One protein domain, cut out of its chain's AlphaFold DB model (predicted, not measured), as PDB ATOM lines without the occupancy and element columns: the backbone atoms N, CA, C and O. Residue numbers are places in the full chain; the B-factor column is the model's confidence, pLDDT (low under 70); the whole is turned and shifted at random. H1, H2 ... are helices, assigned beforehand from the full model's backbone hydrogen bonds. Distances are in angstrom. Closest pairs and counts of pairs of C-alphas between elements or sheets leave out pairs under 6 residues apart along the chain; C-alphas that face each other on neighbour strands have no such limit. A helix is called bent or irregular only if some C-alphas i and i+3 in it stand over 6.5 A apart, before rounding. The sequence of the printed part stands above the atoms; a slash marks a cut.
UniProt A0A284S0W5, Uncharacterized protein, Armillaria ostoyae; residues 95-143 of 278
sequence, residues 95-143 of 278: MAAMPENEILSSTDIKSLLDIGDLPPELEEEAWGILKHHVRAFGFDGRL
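Overview. This is residues 95 to 143 of the 278 residues of an uncharacterized protein of Armillaria ostoyae (UniProt A0A284S0W5). A loose helical hook: the longer helix H2 makes one end of the long axis, and a loop, residues 113 to 119, joins it to the short, ragged helix H1, which comes nearest to H2 near that helix's last residues. Beyond H1 the two unnamed ends of the printed part run on toward the other end of the long axis, where residues 95 to 100 stick out free. The printed part has 49 residues with two named helices, H1 then H2, and no named strand; 20 residues, under half, are in these elements, and the class is all helix. The whole is loose, with a radius of gyration of the C-alphas of 12.8 A and spans of 38 by 19 by 17 A.

Arrangement. H2, residues 120 to 132, and H1, residues 106 to 112, are close but not clearly touching: their closest C-alphas, those of Lys 131 and Ile 109, are 7.9 A apart. Their lines stand at a shallow tilt of 33 degrees, only just short of steep, and they run opposite ways. Their centres are 13.7 A apart. In H2, 7 of 9 O i to N i+4 pairs are within hydrogen-bond range; in H1 it is 1 of 3, with 1 of 4 O i to N i+3 pairs within range.

Along the chain. H2 runs 18.9 A from C-alpha 120 at (200.626, 251.014, 210.551) to C-alpha 132 at (213.773, 248.145, 197.288). It is only just irregular, C-alphas 121 and 124 being 6.51 A apart. H1 begins at C-alpha 106, at (207.750, 252.900, 188.355), and measures 9.0 A from first to last C-alpha. It is irregular, with C-alphas 107 and 110 8.2 A apart.

Size, cuts and confidence. The two C-alphas farthest apart, those of Met 95 and Glu 121, are 40.0 A apart. The printed part has no cut, and the link from H1 to H2 is short, with 7 residues. The mean pLDDT of the printed part is 76.7, and residues 95 to 103 are under 70.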
ATOM      1  N   MET A  95     196.416 231.495 176.930       36.59
ATOM      2  CA  MET A  95     197.317 232.506 176.383       36.59
ATOM      3  C   MET A  95     196.827 233.842 176.942       36.59
ATOM      4  O   MET A  95     195.714 234.290 176.630       36.59
ATOM      5  N   ALA A  96     197.593 234.389 177.887       39.28
ATOM      6  CA  ALA A  96     197.344 235.691 178.462       39.28
ATOM      7  C   ALA A  96     197.264 236.659 177.284       39.28
ATOM      8  O   ALA A  96     198.206 236.773 176.499       39.28
ATOM      9  N   ALA A  97     196.105 237.300 177.115       44.78
ATOM     10  CA  ALA A  97     196.062 238.487 176.284       44.78
ATOM     11  C   ALA A  97     197.145 239.407 176.847       44.78
ATOM     12  O   ALA A  97     197.227 239.541 178.073       44.78
ATOM     13  N   MET A  98     197.999 239.969 175.988       40.78
ATOM     14  CA  MET A  98     198.892 241.019 176.458       40.78
ATOM     15  C   MET A  98     198.010 242.034 177.193       40.78
ATOM     16  O   MET A  98     196.939 242.369 176.666       40.78
ATOM     17  N   PRO A  99     198.384 242.470 178.409       44.75
ATOM     18  CA  PRO A  99     197.721 243.622 178.981       44.75
ATOM     19  C   PRO A  99     197.782 244.735 177.938       44.75
ATOM     20  O   PRO A  99     198.712 244.787 177.119       44.75
ATOM     21  N   GLU A 100     196.748 245.569 177.925       48.09
ATOM     22  CA  GLU A 100     196.754 246.808 177.157       48.09
ATOM     23  C   GLU A 100     198.137 247.456 177.320       48.09
ATOM     24  O   GLU A 100     198.739 247.349 178.388       48.09
ATOM     25  N   ASN A 101     198.699 248.018 176.242       50.25
ATOM     26  CA  ASN A 101     200.057 248.587 176.194       50.25
ATOM     27  C   ASN A 101     200.224 249.826 177.116       50.25
ATOM     28  O   ASN A 101     200.953 250.761 176.794       50.25
ATOM     29  N   GLU A 102     199.543 249.857 178.253       59.72
ATOM     30  CA  GLU A 102     199.752 250.772 179.353       59.72
ATOM     31  C   GLU A 102     201.086 250.422 180.005       59.72
ATOM     32  O   GLU A 102     201.251 249.444 180.735       59.72
ATOM     33  N   ILE A 103     202.091 251.221 179.663       67.12
ATOM     34  CA  ILE A 103     203.374 251.207 180.348       67.12
ATOM     35  C   ILE A 103     203.115 251.720 181.762       67.12
ATOM     36  O   ILE A 103     202.913 252.914 181.975       67.12
ATOM     37  N   LEU A 104     203.104 250.803 182.724       72.56
ATOM     38  CA  LEU A 104     202.983 251.131 184.138       72.56
ATOM     39  C   LEU A 104     204.286 251.784 184.614       72.56
ATOM     40  O   LEU A 104     205.334 251.139 184.595       72.56
ATOM     41  N   SER A 105     204.232 253.056 185.009       76.88
ATOM     42  CA  SER A 105     205.413 253.806 185.454       76.88
ATOM     43  C   SER A 105     205.863 253.371 186.847       76.88
ATOM     44  O   SER A 105     205.054 253.287 187.774       76.88
ATOM     45  N   SER A 106     207.170 253.184 187.035       76.31
ATOM     46  CA  SER A 106     207.750 252.900 188.355       76.31
ATOM     47  C   SER A 106     207.605 254.055 189.357       76.31
ATOM     48  O   SER A 106     207.701 253.832 190.567       76.31
ATOM     49  N   THR A 107     207.327 255.280 188.891       75.25
ATOM     50  CA  THR A 107     207.084 256.451 189.757       75.25
ATOM     51  C   THR A 107     205.798 256.336 190.568       75.25
ATOM     52  O   THR A 107     205.720 256.872 191.673       75.25
ATOM     53  N   ASP A 108     204.826 255.585 190.054       79.31
ATOM     54  CA  ASP A 108     203.460 255.541 190.575       79.31
ATOM     55  C   ASP A 108     203.203 254.243 191.357       79.31
ATOM     56  O   ASP A 108     202.071 253.814 191.549       79.31
ATOM     57  N   ILE A 109     204.266 253.615 191.877       82.56
ATOM     58  CA  ILE A 109     204.200 252.321 192.577       82.56
ATOM     59  C   ILE A 109     203.151 252.288 193.702       82.56
ATOM     60  O   ILE A 109     202.565 251.243 193.970       82.56
ATOM     61  N   LYS A 110     202.885 253.439 194.333       80.44
ATOM     62  CA  LYS A 110     201.904 253.581 195.414       80.44
ATOM     63  C   LYS A 110     200.446 253.545 194.970       80.44
ATOM     64  O   LYS A 110     199.603 253.162 195.766       80.44
ATOM     65  N   SER A 111     200.141 253.981 193.751       81.94
ATOM     66  CA  SER A 111     198.782 253.893 193.202       81.94
ATOM     67  C   SER A 111     198.548 252.581 192.457       81.94
ATOM     68  O   SER A 111     197.401 252.205 192.243       81.94
ATOM     69  N   LEU A 112     199.626 251.899 192.059       81.88
ATOM     70  CA  LEU A 112     199.577 250.676 191.263       81.88
ATOM     71  C   LEU A 112     199.576 249.392 192.099       81.88
ATOM     72  O   LEU A 112     199.033 248.386 191.647       81.88
ATOM     73  N   LEU A 113     200.198 249.400 193.281       84.00
ATOM     74  CA  LEU A 113     200.245 248.239 194.168       84.00
ATOM     75  C   LEU A 113     199.244 248.383 195.311       84.00
ATOM     76  O   LEU A 113     199.236 249.388 196.019       84.00
ATOM     77  N   ASP A 114     198.453 247.334 195.509       85.94
ATOM     78  CA  ASP A 114     197.584 247.173 196.668       85.94
ATOM     79  C   ASP A 114     198.330 246.390 197.755       85.94
ATOM     80  O   ASP A 114     198.759 245.254 197.536       85.94
ATOM     81  N   ILE A 115     198.521 247.021 198.912       83.44
ATOM     82  CA  ILE A 115     199.141 246.405 200.091       83.44
ATOM     83  C   ILE A 115     198.105 245.953 201.131       83.44
ATOM     84  O   ILE A 115     198.483 245.366 202.144       83.44
ATOM     85  N   GLY A 116     196.814 246.178 200.869       83.88
ATOM     86  CA  GLY A 116     195.712 245.852 201.767       83.88
ATOM     87  C   GLY A 116     195.731 246.625 203.089       83.88
ATOM     88  O   GLY A 116     196.454 247.606 203.266       83.88
ATOM     89  N   ASP A 117     194.928 246.144 204.040       83.19
ATOM     90  CA  ASP A 117     194.802 246.718 205.383       83.19
ATOM     91  C   ASP A 117     195.884 246.152 206.321       83.19
ATOM     92  O   ASP A 117     195.628 245.280 207.159       83.19
ATOM     93  N   LEU A 118     197.123 246.622 206.159       83.38
ATOM     94  CA  LEU A 118     198.230 246.280 207.056       83.38
ATOM     95  C   LEU A 118     198.242 247.174 208.311       83.38
ATOM     96  O   LEU A 118     197.859 248.343 208.248       83.38
ATOM     97  N   PRO A 119     198.716 246.666 209.466       86.12
ATOM     98  CA  PRO A 119     198.982 247.500 210.633       86.12
ATOM     99  C   PRO A 119     199.954 248.645 210.293       86.12
ATOM    100  O   PRO A 119     200.923 248.398 209.570       86.12
ATOM    101  N   PRO A 120     199.785 249.852 210.870       83.50
ATOM    102  CA  PRO A 120     200.626 251.014 210.551       83.50
ATOM    103  C   PRO A 120     202.129 250.773 210.748       83.50
ATOM    104  O   PRO A 120     202.952 251.336 210.035       83.50
ATOM    105  N   GLU A 121     202.489 249.908 211.700       84.62
ATOM    106  CA  GLU A 121     203.878 249.524 211.986       84.62
ATOM    107  C   GLU A 121     204.516 248.714 210.845       84.62
ATOM    108  O   GLU A 121     205.711 248.841 210.594       84.62
ATOM    109  N   LEU A 122     203.722 247.909 210.133       84.31
ATOM    110  CA  LEU A 122     204.178 247.059 209.027       84.31
ATOM    111  C   LEU A 122     204.027 247.739 207.663       84.31
ATOM    112  O   LEU A 122     204.663 247.321 206.699       84.31
ATOM    113  N   GLU A 123     203.202 248.782 207.567       85.75
ATOM    114  CA  GLU A 123     202.958 249.502 206.318       85.75
ATOM    115  C   GLU A 123     204.239 250.166 205.783       85.75
ATOM    116  O   GLU A 123     204.570 250.040 204.598       85.75
ATOM    117  N   GLU A 124     204.999 250.841 206.652       86.44
ATOM    118  CA  GLU A 124     206.258 251.478 206.252       86.44
ATOM    119  C   GLU A 124     207.309 250.449 205.816       86.44
ATOM    120  O   GLU A 124     208.002 250.657 204.814       86.44
ATOM    121  N   GLU A 125     207.394 249.321 206.524       86.88
ATOM    122  CA  GLU A 125     208.328 248.240 206.209       86.88
ATOM    123  C   GLU A 125     207.962 247.552 204.885       86.88
ATOM    124  O   GLU A 125     208.827 247.369 204.022       86.88
ATOM    125  N   ALA A 126     206.674 247.274 204.657       87.25
ATOM    126  CA  ALA A 126     206.168 246.715 203.406       87.25
ATOM    127  C   ALA A 126     206.487 247.625 202.209       87.25
ATOM    128  O   ALA A 126     207.051 247.167 201.211       87.25
ATOM    129  N   TRP A 127     206.225 248.934 202.316       89.06
ATOM    130  CA  TRP A 127     206.613 249.888 201.273       89.06
ATOM    131  C   TRP A 127     208.129 249.973 201.080       89.06
ATOM    132  O   TRP A 127     208.584 250.188 199.951       89.06
ATOM    133  N   GLY A 128     208.913 249.810 202.147       88.75
ATOM    134  CA  GLY A 128     210.368 249.707 202.083       88.75
ATOM    135  C   GLY A 128     210.817 248.546 201.195       88.75
ATOM    136  O   GLY A 128     211.605 248.752 200.268       88.75
ATOM    137  N   ILE A 129     210.250 247.356 201.413       89.81
ATOM    138  CA  ILE A 129     210.529 246.145 200.626       89.81
ATOM    139  C   ILE A 129     210.120 246.343 199.160       89.81
ATOM    140  O   ILE A 129     210.927 246.107 198.259       89.81
ATOM    141  N   LEU A 130     208.901 246.826 198.901       89.19
ATOM    142  CA  LEU A 130     208.388 247.006 197.536       89.19
ATOM    143  C   LEU A 130     209.229 247.997 196.724       89.19
ATOM    144  O   LEU A 130     209.551 247.738 195.564       89.19
ATOM    145  N   LYS A 131     209.647 249.109 197.340       88.25
ATOM    146  CA  LYS A 131     210.531 250.093 196.697       88.25
ATOM    147  C   LYS A 131     211.936 249.545 196.477       88.25
ATOM    148  O   LYS A 131     212.527 249.805 195.430       88.25
ATOM    149  N   HIS A 132     212.468 248.786 197.434       91.00
ATOM    150  CA  HIS A 132     213.773 248.145 197.288       91.00
ATOM    151  C   HIS A 132     213.775 247.144 196.123       91.00
ATOM    152  O   HIS A 132     214.716 247.098 195.330       91.00
ATOM    153  N   HIS A 133     212.676 246.405 195.961       88.38
ATOM    154  CA  HIS A 133     212.483 245.412 194.909       88.38
ATOM    155  C   HIS A 133     211.681 245.928 193.706       88.38
ATOM    156  O   HIS A 133     211.056 245.138 193.004       88.38
ATOM    157  N   VAL A 134     211.763 247.225 193.378       86.19
ATOM    158  CA  VAL A 134     211.046 247.812 192.224       86.19
ATOM    159  C   VAL A 134     211.317 247.072 190.906       86.19
ATOM    160  O   VAL A 134     210.447 246.958 190.051       86.19
ATOM    161  N   ARG A 135     212.522 246.501 190.762       83.81
ATOM    162  CA  ARG A 135     212.947 245.740 189.576       83.81
ATOM    163  C   ARG A 135     212.263 244.381 189.419       83.81
ATOM    164  O   ARG A 135     212.396 243.793 188.349       83.81
ATOM    165  N   ALA A 136     211.622 243.864 190.467       84.19
ATOM    166  CA  ALA A 136     210.856 242.622 190.400       84.19
ATOM    167  C   ALA A 136     209.514 242.818 189.676       84.19
ATOM    168  O   ALA A 136     208.954 241.859 189.152       84.19
ATOM    169  N   PHE A 137     209.021 244.055 189.610       84.81
ATOM    170  CA  PHE A 137     207.779 244.402 188.934       84.81
ATOM    171  C   PHE A 137     208.033 244.759 187.465       84.81
ATOM    172  O   PHE A 137     209.062 245.341 187.114       84.81
ATOM    173  N   GLY A 138     207.064 244.447 186.602       78.69
ATOM    174  CA  GLY A 138     207.097 244.740 185.163       78.69
ATOM    175  C   GLY A 138     206.849 246.211 184.808       78.69
ATOM    176  O   GLY A 138     206.175 246.494 183.819       78.69
ATOM    177  N   PHE A 139     207.339 247.145 185.628       82.62
ATOM    178  CA  PHE A 139     207.221 248.579 185.369       82.62
ATOM    179  C   PHE A 139     208.086 249.011 184.178       82.62
ATOM    180  O   PHE A 139     209.029 248.327 183.772       82.62
ATOM    181  N   ASP A 140     207.750 250.167 183.611       79.56
ATOM    182  CA  ASP A 140     208.476 250.840 182.531       79.56
ATOM    183  C   ASP A 140     208.580 249.995 181.247       79.56
ATOM    184  O   ASP A 140     209.523 250.112 180.466       79.56
ATOM    185  N   GLY A 141     207.606 249.102 181.035       73.00
ATOM    186  CA  GLY A 141     207.545 248.231 179.861       73.00
ATOM    187  C   GLY A 141     208.615 247.137 179.856       73.00
ATOM    188  O   GLY A 141     208.863 246.522 178.816       73.00
ATOM    189  N   ARG A 142     209.253 246.888 181.005       76.62
ATOM    190  CA  ARG A 142     210.276 245.856 181.158       76.62
ATOM    191  C   ARG A 142     209.627 244.482 181.184       76.62
ATOM    192  O   ARG A 142     208.848 244.165 182.078       76.62
ATOM    193  N   LEU A 143     210.023 243.644 180.236       76.69
ATOM    194  CA  LEU A 143     209.773 242.217 180.327       76.69
ATOM    195  C   LEU A 143     210.857 241.581 181.208       76.69
ATOM    196  O   LEU A 143     212.036 241.936 181.103       76.69
TER     197      LEU A 143